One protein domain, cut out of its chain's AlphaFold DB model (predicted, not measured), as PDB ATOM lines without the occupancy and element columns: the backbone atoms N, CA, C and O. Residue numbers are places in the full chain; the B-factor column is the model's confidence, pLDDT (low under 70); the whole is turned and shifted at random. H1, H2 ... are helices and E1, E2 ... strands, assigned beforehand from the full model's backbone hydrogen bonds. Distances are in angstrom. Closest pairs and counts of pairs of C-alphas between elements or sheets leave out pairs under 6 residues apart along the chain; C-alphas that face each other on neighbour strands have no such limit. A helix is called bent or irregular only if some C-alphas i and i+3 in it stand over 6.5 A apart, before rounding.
ATOM      1  N   ILE A   3     232.512 270.030 236.496       93.75
ATOM      2  CA  ILE A   3     232.671 268.572 236.564       93.75
ATOM      3  C   ILE A   3     231.315 267.982 236.952       93.75
ATOM      4  O   ILE A   3     230.638 268.528 237.825       93.75
ATOM      5  N   TYR A   4     230.925 266.883 236.311       93.44
ATOM      6  CA  TYR A   4     229.694 266.170 236.639       93.44
ATOM      7  C   TYR A   4     229.893 265.253 237.840       93.44
ATOM      8  O   TYR A   4     230.923 264.594 237.971       93.44
ATOM      9  N   LEU A   5     228.884 265.225 238.696       93.06
ATOM     10  CA  LEU A   5     228.748 264.303 239.805       93.06
ATOM     11  C   LEU A   5     227.920 263.104 239.347       93.06
ATOM     12  O   LEU A   5     227.052 263.224 238.484       93.06
ATOM     13  N   ASN A   6     228.134 261.955 239.972       93.06
ATOM     14  CA  ASN A   6     227.297 260.771 239.777       93.06
ATOM     15  C   ASN A   6     226.013 260.790 240.630       93.06
ATOM     16  O   ASN A   6     225.252 259.827 240.635       93.06
ATOM     17  N   LYS A   7     225.781 261.874 241.378       87.88
ATOM     18  CA  LYS A   7     224.653 262.061 242.296       87.88
ATOM     19  C   LYS A   7     224.041 263.439 242.105       87.88
ATOM     20  O   LYS A   7     224.737 264.403 241.792       87.88
ATOM     21  N   GLN A   8     222.743 263.527 242.379       89.88
ATOM     22  CA  GLN A   8     222.026 264.790 242.478       89.88
ATOM     23  C   GLN A   8     222.169 265.345 243.903       89.88
ATOM     24  O   GLN A   8     221.735 264.716 244.865       89.88
ATOM     25  N   ILE A   9     222.755 266.529 244.036       88.44
ATOM     26  CA  ILE A   9     222.811 267.292 245.282       88.44
ATOM     27  C   ILE A   9     221.628 268.261 245.300       88.44
ATOM     28  O   ILE A   9     221.530 269.158 244.460       88.44
ATOM     29  N   GLU A  10     220.727 268.076 246.261       86.00
ATOM     30  CA  GLU A  10     219.540 268.923 246.451       86.00
ATOM     31  C   GLU A  10     219.811 270.168 247.308       86.00
ATOM     32  O   GLU A  10     218.906 270.967 247.524       86.00
ATOM     33  N   SER A  11     221.049 270.348 247.765       85.81
ATOM     34  CA  SER A  11     221.530 271.520 248.495       85.81
ATOM     35  C   SER A  11     222.534 272.335 247.668       85.81
ATOM     36  O   SER A  11     222.975 271.936 246.581       85.81
ATOM     37  N   VAL A  12     222.914 273.500 248.180       87.69
ATOM     38  CA  VAL A  12     224.044 274.273 247.667       87.69
ATOM     39  C   VAL A  12     225.160 274.237 248.691       87.69
ATOM     40  O   VAL A  12     224.982 274.677 249.820       87.69
ATOM     41  N   LEU A  13     226.341 273.787 248.272       92.19
ATOM     42  CA  LEU A  13     227.539 273.806 249.104       92.19
ATOM     43  C   LEU A  13     228.653 274.603 248.426       92.19
ATOM     44  O   LEU A  13     229.101 274.271 247.328       92.19
ATOM     45  N   TYR A  14     229.157 275.610 249.128       91.12
ATOM     46  CA  TYR A  14     230.352 276.351 248.759       91.12
ATOM     47  C   TYR A  14     231.509 276.004 249.680       91.12
ATOM     48  O   TYR A  14     231.383 276.053 250.904       91.12
ATOM     49  N   VAL A  15     232.664 275.746 249.076       93.25
ATOM     50  CA  VAL A  15     233.947 275.646 249.770       93.25
ATOM     51  C   VAL A  15     234.870 276.660 249.126       93.25
ATOM     52  O   VAL A  15     235.266 276.496 247.974       93.25
ATOM     53  N   ARG A  16     235.176 277.741 249.840       87.75
ATOM     54  CA  ARG A  16     236.022 278.821 249.323       87.75
ATOM     55  C   ARG A  16     237.183 279.080 250.250       87.75
ATOM     56  O   ARG A  16     237.006 279.024 251.463       87.75
ATOM     57  N   GLU A  17     238.358 279.380 249.721       86.81
ATOM     58  CA  GLU A  17     239.474 279.730 250.593       86.81
ATOM     59  C   GLU A  17     239.190 281.005 251.382       86.81
ATOM     60  O   GLU A  17     238.667 282.001 250.870       86.81
ATOM     61  N   ARG A  18     239.547 280.979 252.667       80.06
ATOM     62  CA  ARG A  18     239.508 282.166 253.508       80.06
ATOM     63  C   ARG A  18     240.598 283.117 253.056       80.06
ATOM     64  O   ARG A  18     241.753 282.749 252.870       80.06
ATOM     65  N   LEU A  19     240.229 284.384 252.941       66.81
ATOM     66  CA  LEU A  19     241.178 285.421 252.583       66.81
ATOM     67  C   LEU A  19     242.243 285.561 253.678       66.81
ATOM     68  O   LEU A  19     241.915 285.722 254.857       66.81
ATOM     69  N   ALA A  20     243.515 285.618 253.283       53.78
ATOM     70  CA  ALA A  20     244.517 286.261 254.119       53.78
ATOM     71  C   ALA A  20     244.075 287.719 254.345       53.78
ATOM     72  O   ALA A  20     243.698 288.416 253.396       53.78
ATOM     73  N   LYS A  21     244.071 288.180 255.601       39.41
ATOM     74  CA  LYS A  21     243.679 289.553 255.955       39.41
ATOM     75  C   LYS A  21     244.491 290.557 255.110       39.41
ATOM     76  O   LYS A  21     245.685 290.696 255.339       39.41
ATOM     77  N   GLY A  22     243.853 291.247 254.150       43.16
ATOM     78  CA  GLY A  22     244.441 292.395 253.429       43.16
ATOM     79  C   GLY A  22     244.533 292.353 251.888       43.16
ATOM     80  O   GLY A  22     245.096 293.277 251.306       43.16
ATOM     81  N   GLY A  23     244.003 291.347 251.186       44.59
ATOM     82  CA  GLY A  23     244.131 291.254 249.716       44.59
ATOM     83  C   GLY A  23     243.105 292.067 248.902       44.59
ATOM     84  O   GLY A  23     241.983 291.613 248.696       44.59
ATOM     85  N   LEU A  24     243.508 293.222 248.352       39.94
ATOM     86  CA  LEU A  24     242.676 294.135 247.534       39.94
ATOM     87  C   LEU A  24     242.183 293.537 246.190       39.94
ATOM     88  O   LEU A  24     241.226 294.035 245.600       39.94
ATOM     89  N   LYS A  25     242.805 292.455 245.693       43.94
ATOM     90  CA  LYS A  25     242.476 291.823 244.395       43.94
ATOM     91  C   LYS A  25     241.175 290.992 244.400       43.94
ATOM     92  O   LYS A  25     240.703 290.599 243.338       43.94
ATOM     93  N   ASN A  26     240.544 290.797 245.561       44.72
ATOM     94  CA  ASN A  26     239.377 289.917 245.734       44.72
ATOM     95  C   ASN A  26     238.017 290.574 245.442       44.72
ATOM     96  O   ASN A  26     236.986 289.904 245.461       44.72
ATOM     97  N   ALA A  27     237.993 291.871 245.119       40.69
ATOM     98  CA  ALA A  27     236.755 292.608 244.859       40.69
ATOM     99  C   ALA A  27     236.016 292.167 243.578       40.69
ATOM    100  O   ALA A  27     234.846 292.500 243.413       40.69
ATOM    101  N   ILE A  28     236.679 291.453 242.657       45.34
ATOM    102  CA  ILE A  28     236.076 290.980 241.396       45.34
ATOM    103  C   ILE A  28     235.551 289.544 241.543       45.34
ATOM    104  O   ILE A  28     234.417 289.279 241.152       45.34
ATOM    105  N   LEU A  29     236.317 288.635 242.161       45.62
ATOM    106  CA  LEU A  29     235.880 287.248 242.375       45.62
ATOM    107  C   LEU A  29     234.759 287.158 243.419       45.62
ATOM    108  O   LEU A  29     233.790 286.433 243.207       45.62
ATOM    109  N   GLY A  30     234.828 287.990 244.468       47.19
ATOM    110  CA  GLY A  30     233.718 288.193 245.398       47.19
ATOM    111  C   GLY A  30     232.425 288.557 244.669       47.19
ATOM    112  O   GLY A  30     231.395 287.974 244.961       47.19
ATOM    113  N   LYS A  31     232.484 289.397 243.623       50.03
ATOM    114  CA  LYS A  31     231.309 289.760 242.809       50.03
ATOM    115  C   LYS A  31     230.810 288.636 241.901       50.03
ATOM    116  O   LYS A  31     229.613 288.580 241.642       50.03
ATOM    117  N   VAL A  32     231.688 287.771 241.381       54.84
ATOM    118  CA  VAL A  32     231.278 286.616 240.555       54.84
ATOM    119  C   VAL A  32     230.604 285.565 241.428       54.84
ATOM    120  O   VAL A  32     229.504 285.132 241.092       54.84
ATOM    121  N   CYS A  33     231.211 285.224 242.567       49.72
ATOM    122  CA  CYS A  33     230.605 284.331 243.550       49.72
ATOM    123  C   CYS A  33     229.319 284.935 244.123       49.72
ATOM    124  O   CYS A  33     228.304 284.274 244.052       49.72
ATOM    125  N   GLU A  34     229.279 286.215 244.515       51.31
ATOM    126  CA  GLU A  34     228.042 286.888 244.962       51.31
ATOM    127  C   GLU A  34     226.946 286.912 243.886       51.31
ATOM    128  O   GLU A  34     225.754 286.889 244.194       51.31
ATOM    129  N   LYS A  35     227.318 287.012 242.604       55.91
ATOM    130  CA  LYS A  35     226.356 286.972 241.497       55.91
ATOM    131  C   LYS A  35     225.838 285.551 241.272       55.91
ATOM    132  O   LYS A  35     224.654 285.404 240.983       55.91
ATOM    133  N   LEU A  36     226.683 284.533 241.440       52.22
ATOM    134  CA  LEU A  36     226.269 283.126 241.468       52.22
ATOM    135  C   LEU A  36     225.372 282.855 242.687       52.22
ATOM    136  O   LEU A  36     224.273 282.337 242.508       52.22
ATOM    137  N   ASP A  37     225.758 283.335 243.871       52.44
ATOM    138  CA  ASP A  37     224.995 283.267 245.118       52.44
ATOM    139  C   ASP A  37     223.602 283.867 244.919       52.44
ATOM    140  O   ASP A  37     222.616 283.189 245.180       52.44
ATOM    141  N   LYS A  38     223.488 285.090 244.373       53.88
ATOM    142  CA  LYS A  38     222.203 285.783 244.126       53.88
ATOM    143  C   LYS A  38     221.315 285.114 243.080       53.88
ATOM    144  O   LYS A  38     220.094 285.229 243.159       53.88
ATOM    145  N   VAL A  39     221.896 284.474 242.065       51.75
ATOM    146  CA  VAL A  39     221.127 283.755 241.035       51.75
ATOM    147  C   VAL A  39     220.613 282.421 241.583       51.75
ATOM    148  O   VAL A  39     219.493 282.034 241.253       51.75
ATOM    149  N   MET A  40     221.384 281.748 242.444       49.12
ATOM    150  CA  MET A  40     221.023 280.435 242.988       49.12
ATOM    151  C   MET A  40     220.149 280.511 244.252       49.12
ATOM    152  O   MET A  40     219.152 279.797 244.314       49.12
ATOM    153  N   THR A  41     220.406 281.436 245.190       48.00
ATOM    154  CA  THR A  41     219.520 281.694 246.359       48.00
ATOM    155  C   THR A  41     218.118 282.131 245.955       48.00
ATOM    156  O   THR A  41     217.155 281.849 246.653       48.00
ATOM    157  N   ARG A  42     217.949 282.756 244.783       48.59
ATOM    158  CA  ARG A  42     216.615 283.066 244.243       48.59
ATOM    159  C   ARG A  42     215.777 281.824 243.917       48.59
ATOM    160  O   ARG A  42     214.575 281.962 243.712       48.59
ATOM    161  N   LYS A  43     216.405 280.653 243.793       48.78
ATOM    162  CA  LYS A  43     215.775 279.401 243.353       48.78
ATOM    163  C   LYS A  43     215.461 278.448 244.515       48.78
ATOM    164  O   LYS A  43     214.568 277.622 244.370       48.78
ATOM    165  N   MET A  44     216.163 278.568 245.643       51.56
ATOM    166  CA  MET A  44     216.027 277.717 246.829       51.56
ATOM    167  C   MET A  44     215.764 278.626 248.033       51.56
ATOM    168  O   MET A  44     216.643 279.374 248.433       51.56
ATOM    169  N   ASN A  45     214.545 278.616 248.579       56.19
ATOM    170  CA  ASN A  45     214.078 279.507 249.658       56.19
ATOM    171  C   ASN A  45     214.766 279.286 251.034       56.19
ATOM    172  O   ASN A  45     214.184 279.634 252.059       56.19
ATOM    173  N   ASN A  46     215.970 278.710 251.078       64.88
ATOM    174  CA  ASN A  46     216.715 278.426 252.304       64.88
ATOM    175  C   ASN A  46     217.858 279.436 252.490       64.88
ATOM    176  O   ASN A  46     218.518 279.841 251.531       64.88
ATOM    177  N   GLU A  47     218.094 279.853 253.734       78.12
ATOM    178  CA  GLU A  47     219.192 280.761 254.065       78.12
ATOM    179  C   GLU A  47     220.532 280.015 254.016       78.12
ATOM    180  O   GLU A  47     220.725 279.007 254.691       78.12
ATOM    181  N   ILE A  48     221.481 280.527 253.228       82.38
ATOM    182  CA  ILE A  48     222.858 280.025 253.237       82.38
ATOM    183  C   ILE A  48     223.523 280.462 254.542       82.38
ATOM    184  O   ILE A  48     223.626 281.657 254.828       82.38
ATOM    185  N   GLN A  49     224.056 279.497 255.283       85.00
ATOM    186  CA  GLN A  49     224.770 279.715 256.532       85.00
ATOM    187  C   GLN A  49     226.205 279.193 256.466       85.00
ATOM    188  O   GLN A  49     226.531 278.265 255.724       85.00
ATOM    189  N   GLU A  50     227.080 279.791 257.271       91.06
ATOM    190  CA  GLU A  50     228.414 279.245 257.488       91.06
ATOM    191  C   GLU A  50     228.342 278.016 258.386       91.06
ATOM    192  O   GLU A  50     227.617 277.986 259.383       91.06
ATOM    193  N   ALA A  51     229.121 277.004 258.036       93.75
ATOM    194  CA  ALA A  51     229.201 275.774 258.794       93.75
ATOM    195  C   ALA A  51     230.658 275.320 258.937       93.75
ATOM    196  O   ALA A  51     231.572 275.903 258.349       93.75
ATOM    197  N   GLN A  52     230.892 274.336 259.799       96.19
ATOM    198  CA  GLN A  52     232.225 273.885 260.195       96.19
ATOM    199  C   GLN A  52     232.252 272.358 260.221       96.19
ATOM    200  O   GLN A  52     231.278 271.736 260.642       96.19
ATOM    201  N   THR A  53     233.374 271.763 259.824       95.94
ATOM    202  CA  THR A  53     233.631 270.332 260.052       95.94
ATOM    203  C   THR A  53     234.412 270.120 261.351       95.94
ATOM    204  O   THR A  53     234.838 271.075 261.999       95.94
ATOM    205  N   GLU A  54     234.665 268.871 261.735       96.12
ATOM    206  CA  GLU A  54     235.574 268.562 262.850       96.12
ATOM    207  C   GLU A  54     237.052 268.839 262.500       96.12
ATOM    208  O   GLU A  54     237.902 268.990 263.382       96.12
ATOM    209  N   ASN A  55     237.380 268.973 261.209       97.19
ATOM    210  CA  ASN A  55     238.730 269.272 260.753       97.19
ATOM    211  C   ASN A  55     239.025 270.777 260.873       97.19
ATOM    212  O   ASN A  55     238.820 271.571 259.952       97.19
ATOM    213  N   THR A  56     239.570 271.174 262.023       95.81
ATOM    214  CA  THR A  56     239.906 272.580 262.303       95.81
ATOM    215  C   THR A  56     240.924 273.182 261.328       95.81
ATOM    216  O   THR A  56     240.881 274.387 261.080       95.81
ATOM    217  N   ALA A  57     241.832 272.383 260.756       95.62
ATOM    218  CA  ALA A  57     242.795 272.867 259.767       95.62
ATOM    219  C   ALA A  57     242.098 273.199 258.442       95.62
ATOM    220  O   ALA A  57     242.336 274.266 257.869       95.62
ATOM    221  N   PHE A  58     241.171 272.340 258.010       96.31
ATOM    222  CA  PHE A  58     240.333 272.587 256.842       96.31
ATOM    223  C   PHE A  58     239.489 273.850 257.027       96.31
ATOM    224  O   PHE A  58     239.540 274.741 256.187       96.31
ATOM    225  N   ASN A  59     238.818 273.998 258.172       95.44
ATOM    226  CA  ASN A  59     238.009 275.183 258.484       95.44
ATOM    227  C   ASN A  59     238.815 276.492 258.579       95.44
ATOM    228  O   ASN A  59     238.264 277.581 258.393       95.44
ATOM    229  N   LYS A  60     240.114 276.422 258.909       94.12
ATOM    230  CA  LYS A  60     241.013 277.589 258.885       94.12
ATOM    231  C   LYS A  60     241.352 278.007 257.459       94.12
ATOM    232  O   LYS A  60     241.420 279.204 257.193       94.12
ATOM    233  N   LYS A  61     241.576 277.037 256.569       92.75
ATOM    234  CA  LYS A  61     241.903 277.292 255.162       92.75
ATOM    235  C   LYS A  61     240.666 277.679 254.352       92.75
ATOM    236  O   LYS A  61     240.735 278.624 253.577       92.75
ATOM    237  N   TYR A  62     239.537 277.015 254.577       93.50
ATOM    238  CA  TYR A  62     238.307 277.190 253.812       93.50
ATOM    239  C   TYR A  62     237.150 277.708 254.674       93.50
ATOM    240  O   TYR A  62     236.970 277.336 255.832       93.50
ATOM    241  N   GLN A  63     236.341 278.579 254.085       92.50
ATOM    242  CA  GLN A  63     235.000 278.893 254.547       92.50
ATOM    243  C   GLN A  63     234.014 277.975 253.831       92.50
ATOM    244  O   GLN A  63     234.041 277.867 252.603       92.50
ATOM    245  N   ILE A  64     233.139 277.351 254.615       94.12
ATOM    246  CA  ILE A  64     232.097 276.461 254.120       94.12
ATOM    247  C   ILE A  64     230.760 277.169 254.290       94.12
ATOM    248  O   ILE A  64     230.408 277.546 255.407       94.12
ATOM    249  N   LEU A  65     230.038 277.364 253.191       90.31
ATOM    250  CA  LEU A  65     228.702 277.950 253.196       90.31
ATOM    251  C   LEU A  65     227.727 276.943 252.601       90.31
ATOM    252  O   LEU A  65     227.997 276.391 251.538       90.31
ATOM    253  N   THR A  66     226.611 276.699 253.272       91.31
ATOM    254  CA  THR A  66     225.599 275.749 252.809       91.31
ATOM    255  C   THR A  66     224.219 276.166 253.278       91.31
ATOM    256  O   THR A  66     224.087 276.816 254.313       91.31
ATOM    257  N   ASP A  67     223.195 275.798 252.524       89.00
ATOM    258  CA  ASP A  67     221.797 275.879 252.953       89.00
ATOM    259  C   ASP A  67     221.312 274.599 253.661       89.00
ATOM    260  O   ASP A  67     220.226 274.582 254.235       89.00
ATOM    261  N   ASP A  68     222.137 273.548 253.672       91.06
ATOM    262  CA  ASP A  68     221.922 272.317 254.432       91.06
ATOM    263  C   ASP A  68     223.243 271.818 255.059       91.06
ATOM    264  O   ASP A  68     224.100 271.235 254.372       91.06
ATOM    265  N   PRO A  69     223.447 272.043 256.371       90.12
ATOM    266  CA  PRO A  69     224.614 271.543 257.095       90.12
ATOM    267  C   PRO A  69     224.715 270.019 257.177       90.12
ATOM    268  O   PRO A  69     225.824 269.504 257.302       90.12
ATOM    269  N   HIS A  70     223.603 269.285 257.107       90.38
ATOM    270  CA  HIS A  70     223.625 267.826 257.163       90.38
ATOM    271  C   HIS A  70     224.083 267.244 255.827       90.38
ATOM    272  O   HIS A  70     224.978 266.394 255.808       90.38
ATOM    273  N   THR A  71     223.546 267.753 254.711       88.56
ATOM    274  CA  THR A  71     223.923 267.289 253.362       88.56
ATOM    275  C   THR A  71     225.410 267.512 253.074       88.56
ATOM    276  O   THR A  71     226.066 266.682 252.440       88.56
ATOM    277  N   MET A  72     225.981 268.593 253.615       93.12
ATOM    278  CA  MET A  72     227.408 268.901 253.503       93.12
ATOM    279  C   MET A  72     228.313 267.725 253.890       93.12
ATOM    280  O   MET A  72     229.307 267.496 253.207       93.12
ATOM    281  N   PHE A  73     227.996 266.977 254.953       93.88
ATOM    282  CA  PHE A  73     228.867 265.905 255.447       93.88
ATOM    283  C   PHE A  73     228.923 264.686 254.518       93.88
ATOM    284  O   PHE A  73     229.901 263.941 254.561       93.88
ATOM    285  N   TYR A  74     227.935 264.504 253.636       92.56
ATOM    286  CA  TYR A  74     227.998 263.482 252.584       92.56
ATOM    287  C   TYR A  74     228.922 263.884 251.433       92.56
ATOM    288  O   TYR A  74     229.415 263.020 250.709       92.56
ATOM    289  N   ILE A  75     229.165 265.185 251.263       94.56
ATOM    290  CA  ILE A  75     230.089 265.714 250.258       94.56
ATOM    291  C   ILE A  75     231.487 265.823 250.875       94.56
ATOM    292  O   ILE A  75     232.427 265.200 250.391       94.56
ATOM    293  N   LEU A  76     231.628 266.566 251.977       96.44
ATOM    294  CA  LEU A  76     232.888 266.832 252.681       96.44
ATOM    295  C   LEU A  76     233.242 265.724 253.671       96.44
ATOM    296  O   LEU A  76     233.447 265.963 254.863       96.44
ATOM    297  N   THR A  77     233.361 264.506 253.153       95.88
ATOM    298  CA  THR A  77     233.966 263.415 253.914       95.88
ATOM    299  C   THR A  77     235.423 263.764 254.263       95.88
ATOM    300  O   THR A  77     236.060 264.538 253.535       95.88
ATOM    301  N   PRO A  78     235.998 263.199 255.342       96.75
ATOM    302  CA  PRO A  78     237.398 263.426 255.695       96.75
ATOM    303  C   PRO A  78     238.371 263.228 254.524       96.75
ATOM    304  O   PRO A  78     239.186 264.107 254.255       96.75
ATOM    305  N   HIS A  79     238.209 262.144 253.761       96.50
ATOM    306  CA  HIS A  79     239.034 261.870 252.583       96.50
ATOM    307  C   HIS A  79     238.829 262.883 251.459       96.50
ATOM    308  O   HIS A  79     239.791 263.300 250.819       96.50
ATOM    309  N   PHE A  80     237.597 263.342 251.222       96.94
ATOM    310  CA  PHE A  80     237.387 264.329 250.170       96.94
ATOM    311  C   PHE A  80     237.954 265.702 250.528       96.94
ATOM    312  O   PHE A  80     238.478 266.394 249.658       96.94
ATOM    313  N   MET A  81     237.920 266.080 251.807       97.56
ATOM    314  CA  MET A  81     238.611 267.280 252.281       97.56
ATOM    315  C   MET A  81     240.123 267.209 252.012       97.56
ATOM    316  O   MET A  81     240.715 268.215 251.620       97.56
ATOM    317  N   GLU A  82     240.745 266.036 252.164       97.44
ATOM    318  CA  GLU A  82     242.154 265.821 251.802       97.44
ATOM    319  C   GLU A  82     242.376 265.987 250.293       97.44
ATOM    320  O   GLU A  82     243.293 266.700 249.889       97.44
ATOM    321  N   TYR A  83     241.506 265.420 249.453       97.25
ATOM    322  CA  TYR A  83     241.601 265.563 247.994       97.25
ATOM    323  C   TYR A  83     241.413 267.008 247.531       97.25
ATOM    324  O   TYR A  83     242.134 267.460 246.646       97.25
ATOM    325  N   ILE A  84     240.517 267.771 248.166       96.12
ATOM    326  CA  ILE A  84     240.375 269.215 247.927       96.12
ATOM    327  C   ILE A  84     241.685 269.948 248.252       96.12
ATOM    328  O   ILE A  84     242.125 270.800 247.484       96.12
ATOM    329  N   VAL A  85     242.339 269.623 249.372       95.50
ATOM    330  CA  VAL A  85     243.626 270.235 249.749       95.50
ATOM    331  C   VAL A  85     244.749 269.850 248.778       95.50
ATOM    332  O   VAL A  85     245.571 270.705 248.433       95.50
ATOM    333  N   SER A  86     244.786 268.604 248.310       95.69
ATOM    334  CA  SER A  86     245.757 268.155 247.306       95.69
ATOM    335  C   SER A  86     245.522 268.810 245.947       95.69
ATOM    336  O   SER A  86     246.475 269.286 245.333       95.69
ATOM    337  N   ALA A  87     244.265 268.919 245.510       94.62
ATOM    338  CA  ALA A  87     243.878 269.607 244.280       94.62
ATOM    339  C   ALA A  87     244.270 271.091 244.314       94.62
ATOM    340  O   ALA A  87     244.788 271.619 243.333       94.62
ATOM    341  N   ASP A  88     244.088 271.747 245.459       92.50
ATOM    342  CA  ASP A  88     244.551 273.115 245.686       92.50
ATOM    343  C   ASP A  88     246.074 273.251 245.579       92.50
ATOM    344  O   ASP A  88     246.600 274.133 244.899       92.50
ATOM    345  N   THR A  89     246.796 272.306 246.179       92.38
ATOM    346  CA  THR A  89     248.259 272.249 246.092       92.38
ATOM    347  C   THR A  89     248.719 272.052 244.644       92.38
ATOM    348  O   THR A  89     249.631 272.745 244.194       92.38
ATOM    349  N   ALA A  90     248.057 271.170 243.888       92.31
ATOM    350  CA  ALA A  90     248.313 270.959 242.462       92.31
ATOM    351  C   ALA A  90     247.988 272.207 241.623       92.31
ATOM    352  O   ALA A  90     248.689 272.507 240.654       92.31
ATOM    353  N   ALA A  91     246.964 272.969 242.016       89.00
ATOM    354  CA  ALA A  91     246.606 274.221 241.370       89.00
ATOM    355  C   ALA A  91     247.628 275.343 241.628       89.00
ATOM    356  O   ALA A  91     247.694 276.285 240.833       89.00
ATOM    357  N   ASN A  92     248.439 275.267 242.689       87.25
ATOM    358  CA  ASN A  92     249.400 276.312 243.066       87.25
ATOM    359  C   ASN A  92     248.775 277.725 243.026       87.25
ATOM    360  O   ASN A  92     249.307 278.675 242.445       87.25
ATOM    361  N   GLY A  93     247.572 277.832 243.572       80.19
ATOM    362  CA  GLY A  93     246.708 278.999 243.508       80.19
ATOM    363  C   GLY A  93     245.459 278.724 244.324       80.19
ATOM    364  O   GLY A  93     245.354 277.659 244.914       80.19
ATOM    365  N   GLN A  94     244.524 279.672 244.351       83.06
ATOM    366  CA  GLN A  94     243.334 279.502 245.167       83.06
ATOM    367  C   GLN A  94     242.268 278.671 244.462       83.06
ATOM    368  O   GLN A  94     241.867 279.008 243.341       83.06
ATOM    369  N   THR A  95     241.765 277.639 245.130       86.31
ATOM    370  CA  THR A  95     240.657 276.816 244.633       86.31
ATOM    371  C   THR A  95     239.361 277.104 245.382       86.31
ATOM    372  O   THR A  95     239.295 277.165 246.608       86.31
ATOM    373  N   ASN A  96     238.283 277.290 244.622       89.88
ATOM    374  CA  ASN A  96     236.944 277.470 245.170       89.88
ATOM    375  C   ASN A  96     235.971 276.529 244.469       89.88
ATOM    376  O   ASN A  96     236.025 276.365 243.249       89.88
ATOM    377  N   PHE A  97     235.054 275.954 245.237       92.56
ATOM    378  CA  PHE A  97     234.132 274.918 244.796       92.56
ATOM    379  C   PHE A  97     232.693 275.333 245.077       92.56
ATOM    380  O   PHE A  97     232.390 275.908 246.123       92.56
ATOM    381  N   CYS A  98     231.805 275.008 244.145       91.00
ATOM    382  CA  CYS A  98     230.363 275.148 244.281       91.00
ATOM    383  C   CYS A  98     229.704 273.852 243.815       91.00
ATOM    384  O   CYS A  98     229.759 273.530 242.627       91.00
ATOM    385  N   PHE A  99     229.102 273.124 244.747       92.75
ATOM    386  CA  PHE A  99     228.358 271.895 244.499       92.75
ATOM    387  C   PHE A  99     226.867 272.219 244.474       92.75
ATOM    388  O   PHE A  99     226.356 272.860 245.393       92.75
ATOM    389  N   THR A 100     226.184 271.809 243.409       89.19
ATOM    390  CA  THR A 100     224.738 271.987 243.262       89.19
ATOM    391  C   THR A 100     224.216 271.107 242.133       89.19
ATOM    392  O   THR A 100     224.826 271.028 241.062       89.19
ATOM    393  N   GLY A 101     223.074 270.456 242.351       89.62
ATOM    394  CA  GLY A 101     222.515 269.521 241.384       89.62
ATOM    395  C   GLY A 101     223.498 268.398 241.058       89.62
ATOM    396  O   GLY A 101     224.079 267.800 241.954       89.62
ATOM    397  N   ASP A 102     223.712 268.134 239.776       93.06
ATOM    398  CA  ASP A 102     224.600 267.086 239.266       93.06
ATOM    399  C   ASP A 102     226.026 267.584 238.976       93.06
ATOM    400  O   ASP A 102     226.760 266.956 238.215       93.06
ATOM    401  N   ARG A 103     226.423 268.751 239.501       91.44
ATOM    402  CA  ARG A 103     227.670 269.419 239.104       91.44
ATOM    403  C   ARG A 103     228.441 269.974 240.286       91.44
ATOM    404  O   ARG A 103     227.880 270.499 241.249       91.44
ATOM    405  N   VAL A 104     229.759 269.987 240.124       93.81
ATOM    406  CA  VAL A 104     230.657 270.873 240.861       93.81
ATOM    407  C   VAL A 104     231.321 271.856 239.905       93.81
ATOM    408  O   VAL A 104     231.899 271.489 238.880       93.81
ATOM    409  N   ARG A 105     231.254 273.140 240.247       90.94
ATOM    410  CA  ARG A 105     232.006 274.200 239.576       90.94
ATOM    411  C   ARG A 105     233.243 274.517 240.391       90.94
ATOM    412  O   ARG A 105     233.140 274.819 241.575       90.94
ATOM    413  N   VAL A 106     234.393 274.478 239.733       90.75
ATOM    414  CA  VAL A 106     235.703 274.777 240.307       90.75
ATOM    415  C   VAL A 106     236.218 276.080 239.706       90.75
ATOM    416  O   VAL A 106     236.408 276.184 238.487       90.75
ATOM    417  N   ALA A 107     236.438 277.077 240.554       87.44
ATOM    418  CA  ALA A 107     237.102 278.323 240.203       87.44
ATOM    419  C   ALA A 107     238.551 278.277 240.696       87.44
ATOM    420  O   ALA A 107     238.803 278.058 241.879       87.44
ATOM    421  N   LEU A 108     239.481 278.485 239.766       85.81
ATOM    422  CA  LEU A 108     240.916 278.514 240.019       85.81
ATOM    423  C   LEU A 108     241.390 279.959 239.902       85.81
ATOM    424  O   LEU A 108     241.144 280.601 238.881       85.81
ATOM    425  N   GLN A 109     242.067 280.463 240.925       80.88
ATOM    426  CA  GLN A 109     242.695 281.776 240.904       80.88
ATOM    427  C   GLN A 109     244.203 281.613 241.064       80.88
ATOM    428  O   GLN A 109     244.724 281.382 242.151       80.88
ATOM    429  N   ASN A 110     244.913 281.778 239.958       80.38
ATOM    430  CA  ASN A 110     246.367 281.756 239.893       80.38
ATOM    431  C   ASN A 110     246.847 282.942 239.038       80.38
ATOM    432  O   ASN A 110     246.058 283.796 238.628       80.38
ATOM    433  N   THR A 111     248.153 283.032 238.803       80.19
ATOM    434  CA  THR A 111     248.758 284.078 237.963       80.19
ATOM    435  C   THR A 111     248.972 283.622 236.519       80.19
ATOM    436  O   THR A 111     249.827 284.179 235.836       80.19
ATOM    437  N   LEU A 112     248.301 282.555 236.082       81.12
ATOM    438  CA  LEU A 112     248.523 281.947 234.774       81.12
ATOM    439  C   LEU A 112     247.494 282.463 233.763       81.12
ATOM    440  O   LEU A 112     246.289 282.414 234.003       81.12
ATOM    441  N   ASP A 113     247.985 282.870 232.596       84.75
ATOM    442  CA  ASP A 113     247.164 283.326 231.475       84.75
ATOM    443  C   ASP A 113     246.803 282.146 230.560       84.75
ATOM    444  O   ASP A 113     247.427 281.898 229.518       84.75
ATOM    445  N   PHE A 114     245.807 281.373 230.997       87.00
ATOM    446  CA  PHE A 114     245.299 280.212 230.266       87.00
ATOM    447  C   PHE A 114     244.654 280.605 228.940       87.00
ATOM    448  O   PHE A 114     243.956 281.609 228.857       87.00
ATOM    449  N   PHE A 115     244.842 279.773 227.914       87.75
ATOM    450  CA  PHE A 115     244.223 279.919 226.591       87.75
ATOM    451  C   PHE A 115     244.557 281.211 225.831       87.75
ATOM    452  O   PHE A 115     243.987 281.467 224.773       87.75
ATOM    453  N   GLU A 116     245.529 281.990 226.303       88.25
ATOM    454  CA  GLU A 116     246.026 283.150 225.570       88.25
ATOM    455  C   GLU A 116     246.948 282.730 224.423       88.25
ATOM    456  O   GLU A 116     247.921 281.990 224.621       88.25
ATOM    457  N   ILE A 117     246.640 283.224 223.221       85.81
ATOM    458  CA  ILE A 117     247.345 282.904 221.970       85.81
ATOM    459  C   ILE A 117     248.615 283.758 221.808       85.81
ATOM    460  O   ILE A 117     249.582 283.320 221.185       85.81
ATOM    461  N   GLY A 118     248.646 284.956 222.401       83.00
ATOM    462  CA  GLY A 118     249.745 285.909 222.243       83.00
ATOM    463  C   GLY A 118     249.891 286.434 220.806       83.00
ATOM    464  O   GLY A 118     248.986 286.325 219.981       83.00
ATOM    465  N   ASN A 119     251.046 287.031 220.500       85.06
ATOM    466  CA  ASN A 119     251.356 287.544 219.162       85.06
ATOM    467  C   ASN A 119     252.063 286.473 218.321       85.06
ATOM    468  O   ASN A 119     253.245 286.213 218.531       85.06
ATOM    469  N   ILE A 120     251.367 285.907 217.336       91.06
ATOM    470  CA  ILE A 120     251.913 284.895 216.421       91.06
ATOM    471  C   ILE A 120     252.454 285.573 215.158       91.06
ATOM    472  O   ILE A 120     251.716 286.277 214.468       91.06
ATOM    473  N   LYS A 121     253.738 285.369 214.840       93.00
ATOM    474  CA  LYS A 121     254.405 285.951 213.658       93.00
ATOM    475  C   LYS A 121     255.141 284.918 212.803       93.00
ATOM    476  O   LYS A 121     255.565 285.238 211.696       93.00
ATOM    477  N   SER A 122     255.313 283.699 213.304       90.44
ATOM    478  CA  SER A 122     256.133 282.661 212.683       90.44
ATOM    479  C   SER A 122     255.650 281.248 213.028       90.44
ATOM    480  O   SER A 122     254.860 281.044 213.949       90.44
ATOM    481  N   VAL A 123     256.164 280.247 212.305       87.19
ATOM    482  CA  VAL A 123     255.885 278.826 212.584       87.19
ATOM    483  C   VAL A 123     256.424 278.406 213.957       87.19
ATOM    484  O   VAL A 123     255.770 277.633 214.651       87.19
ATOM    485  N   SER A 124     257.566 278.946 214.396       89.06
ATOM    486  CA  SER A 124     258.090 278.674 215.742       89.06
ATOM    487  C   SER A 124     257.153 279.161 216.848       89.06
ATOM    488  O   SER A 124     257.026 278.483 217.867       89.06
ATOM    489  N   ASP A 125     256.441 280.272 216.638       91.88
ATOM    490  CA  ASP A 125     255.451 280.759 217.608       91.88
ATOM    491  C   ASP A 125     254.274 279.778 217.739       91.88
ATOM    492  O   ASP A 125     253.752 279.572 218.833       91.88
ATOM    493  N   ILE A 126     253.895 279.110 216.640       93.06
ATOM    494  CA  ILE A 126     252.850 278.075 216.651       93.06
ATOM    495  C   ILE A 126     253.298 276.864 217.478       93.06
ATOM    496  O   ILE A 126     252.509 276.338 218.264       93.06
ATOM    497  N   GLU A 127     254.551 276.417 217.346       93.38
ATOM    498  CA  GLU A 127     255.064 275.312 218.171       93.38
ATOM    499  C   GLU A 127     255.118 275.686 219.656       93.38
ATOM    500  O   GLU A 127     254.720 274.892 220.514       93.38
ATOM    501  N   GLY A 128     255.528 276.921 219.965       92.75
ATOM    502  CA  GLY A 128     255.478 277.465 221.323       92.75
ATOM    503  C   GLY A 128     254.059 277.457 221.898       92.75
ATOM    504  O   GLY A 128     253.847 276.983 223.016       92.75
ATOM    505  N   LEU A 129     253.068 277.888 221.111       93.06
ATOM    506  CA  LEU A 129     251.658 277.854 221.499       93.06
ATOM    507  C   LEU A 129     251.163 276.423 221.757       93.06
ATOM    508  O   LEU A 129     250.488 276.180 222.758       93.06
ATOM    509  N   ARG A 130     251.530 275.448 220.913       94.06
ATOM    510  CA  ARG A 130     251.180 274.033 221.142       94.06
ATOM    511  C   ARG A 130     251.771 273.504 222.445       94.06
ATOM    512  O   ARG A 130     251.086 272.796 223.183       94.06
ATOM    513  N   ALA A 131     253.025 273.842 222.739       94.00
ATOM    514  CA  ALA A 131     253.674 273.446 223.984       94.00
ATOM    515  C   ALA A 131     252.989 274.078 225.209       94.00
ATOM    516  O   ALA A 131     252.726 273.366 226.183       94.00
ATOM    517  N   LYS A 132     252.635 275.371 225.128       94.06
ATOM    518  CA  LYS A 132     251.871 276.097 226.156       94.06
ATOM    519  C   LYS A 132     250.525 275.428 226.417       94.06
ATOM    520  O   LYS A 132     250.288 274.992 227.540       94.06
ATOM    521  N   LEU A 133     249.704 275.236 225.381       93.94
ATOM    522  CA  LEU A 133     248.391 274.589 225.499       93.94
ATOM    523  C   LEU A 133     248.499 273.184 226.100       93.94
ATOM    524  O   LEU A 133     247.711 272.815 226.967       93.94
ATOM    525  N   ARG A 134     249.506 272.392 225.706       95.75
ATOM    526  CA  ARG A 134     249.727 271.066 226.303       95.75
ATOM    527  C   ARG A 134     250.073 271.157 227.792       95.75
ATOM    528  O   ARG A 134     249.659 270.298 228.563       95.75
ATOM    529  N   SER A 135     250.837 272.168 228.199       94.06
ATOM    530  CA  SER A 135     251.160 272.397 229.610       94.06
ATOM    531  C   SER A 135     249.952 272.851 230.418       94.06
ATOM    532  O   SER A 135     249.756 272.375 231.531       94.06
ATOM    533  N   GLU A 136     249.123 273.714 229.841       93.75
ATOM    534  CA  GLU A 136     247.861 274.149 230.433       93.75
ATOM    535  C   GLU A 136     246.888 272.979 230.613       93.75
ATOM    536  O   GLU A 136     246.304 272.821 231.682       93.75
ATOM    537  N   MET A 137     246.768 272.103 229.611       94.56
ATOM    538  CA  MET A 137     245.957 270.889 229.735       94.56
ATOM    539  C   MET A 137     246.485 269.971 230.835       94.56
ATOM    540  O   MET A 137     245.696 269.527 231.660       94.56
ATOM    541  N   ARG A 138     247.807 269.731 230.896       94.75
ATOM    542  CA  ARG A 138     248.431 268.942 231.977       94.75
ATOM    543  C   ARG A 138     248.131 269.511 233.361       94.75
ATOM    544  O   ARG A 138     247.864 268.753 234.282       94.75
ATOM    545  N   TYR A 139     248.170 270.832 233.494       93.50
ATOM    546  CA  TYR A 139     247.824 271.501 234.740       93.50
ATOM    547  C   TYR A 139     246.365 271.236 235.137       93.50
ATOM    548  O   TYR A 139     246.105 270.835 236.267       93.50
ATOM    549  N   ILE A 140     245.417 271.403 234.206       93.12
ATOM    550  CA  ILE A 140     243.991 271.176 234.484       93.12
ATOM    551  C   ILE A 140     243.739 269.715 234.871       93.12
ATOM    552  O   ILE A 140     243.059 269.464 235.865       93.12
ATOM    553  N   VAL A 141     244.297 268.754 234.126       95.00
ATOM    554  CA  VAL A 141     244.084 267.331 234.435       95.00
ATOM    555  C   VAL A 141     244.755 266.909 235.739       95.00
ATOM    556  O   VAL A 141     244.174 266.103 236.441       95.00
ATOM    557  N   GLY A 142     245.878 267.514 236.143       95.19
ATOM    558  CA  GLY A 142     246.487 267.228 237.448       95.19
ATOM    559  C   GLY A 142     245.600 267.624 238.636       95.19
ATOM    560  O   GLY A 142     245.603 266.957 239.665       95.19
ATOM    561  N   ILE A 143     244.787 268.676 238.494       94.75
ATOM    562  CA  ILE A 143     243.772 269.038 239.499       94.75
ATOM    563  C   ILE A 143     242.634 268.011 239.491       94.75
ATOM    564  O   ILE A 143     242.142 267.616 240.546       94.75
ATOM    565  N   LEU A 144     242.212 267.571 238.301       95.12
ATOM    566  CA  LEU A 144     241.183 266.541 238.158       95.12
ATOM    567  C   LEU A 144     241.637 265.194 238.729       95.12
ATOM    568  O   LEU A 144     240.836 264.549 239.395       95.12
ATOM    569  N   ASP A 145     242.901 264.809 238.549       96.31
ATOM    570  CA  ASP A 145     243.476 263.576 239.098       96.31
ATOM    571  C   ASP A 145     243.347 263.518 240.625       96.31
ATOM    572  O   ASP A 145     243.149 262.445 241.184       96.31
ATOM    573  N   GLU A 146     243.419 264.660 241.315       96.62
ATOM    574  CA  GLU A 146     243.199 264.726 242.762       96.62
ATOM    575  C   GLU A 146     241.714 264.641 243.126       96.62
ATOM    576  O   GLU A 146     241.338 263.861 244.000       96.62
ATOM    577  N   LEU A 147     240.849 265.401 242.446       95.19
ATOM    578  CA  LEU A 147     239.415 265.446 242.760       95.19
ATOM    579  C   LEU A 147     238.699 264.125 242.453       95.19
ATOM    580  O   LEU A 147     237.878 263.668 243.251       95.19
ATOM    581  N   LEU A 148     239.019 263.501 241.316       95.25
ATOM    582  CA  LEU A 148     238.349 262.299 240.815       95.25
ATOM    583  C   LEU A 148     238.714 261.023 241.589       95.25
ATOM    584  O   LEU A 148     238.057 260.006 241.399       95.25
ATOM    585  N   LYS A 149     239.669 261.081 242.530       96.06
ATOM    586  CA  LYS A 149     239.897 260.005 243.515       96.06
ATOM    587  C   LYS A 149     238.660 259.726 244.369       96.06
ATOM    588  O   LYS A 149     238.537 258.645 244.938       96.06
TER     589      LYS A 149
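Overview. This is residues 3 to 149 of the 159 residues of the protein "DUF3137 domain-containing protein" of Clostridiaceae bacterium (UniProt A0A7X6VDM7). A strongly twisted four-stranded sheet makes the body, with H4 and H5 over one face, the short H3 beside the strands on that same face, and H2 loosely over the other face. A long arm, made of residues 110 to 122 running out and H6 coming back to pack its last part on H5, makes the length. The 147 printed residues hold six named helices and four named strands, along the chain E1 H1 H2 E2 H3 E3 H4 H5 E4 H6, class mixed; the sheet's order is E2 E3 E1 E4, all antiparallel. The whole is elongated, 56 by 32 by 31 A, and only just compact, close to loose, with a radius of gyration of the C-alphas of 17.5 A.

Along the chain. Find C-alpha 3 at (232.671, 268.572, 236.564), where E1, residues 3 to 17, begins; it bends by 137 degrees at residue 6. Next come H1, residues 24 to 27, irregular but only just, with C-alphas 24 and 27 6.7 A apart, and H2, residues 29 to 41, 17.7 A long. Then read E2, residues 49 to 51, H3, residues 56 to 61, E3, residues 62 to 66, H4, residues 69 to 75, and H5, residues 78 to 91, 20.2 A long. E4, residues 94 to 109, bends by 170 degrees at residue 97, and its first and last C-alphas are 4.9 A apart. H6, residues 123 to 147, runs 36.9 A to C-alpha 147 at (239.415, 265.446, 242.760).

Arrangement. In the sheet, look for N 9 and O 101 of E1 and E4, 2.8 A apart, N 14 and O 65 of E1 and E3, 2.8 A, and N 51 and O 64 of E3 and E2, 3.0 A, each within hydrogen-bond range. E1, H1 H2 and E2 form a split strand-helix-strand unit, two strands running the same way with E3 between them; its crossover is right-handed. H4 is over E1 at a height over the sheet of 7.6 A, and H5, on the same face, is over E1 and E4 at 10.3 A. H2, on the opposite face, is over E4 at 10.2 A. H6 touches H5 with residues 139 to 147 alone, opposite ways at a shallow tilt of 15 degrees; the closest C-alphas, of Ala 87 and Ile 143, are 4.8 A apart. In H2, H3 and H5 every O i to N i+4 pair is within hydrogen-bond range; H6 has 20 of 21, H4 0 of 3 but 3 of 4 O i to N i+3 pairs, and H1 is too short for an O i to N i+4 pair.

Size, cuts and confidence. The farthest C-alphas, of His 70 and Ser 122, are 57.1 A apart. The printed part has no cut, and the link from E4 to H6 is long. Residues 21 to 28, of which 24 to 27 belong to H1, stand free. Residues 19 to 46 have pLDDT under 70; the printed part's mean is 83.5.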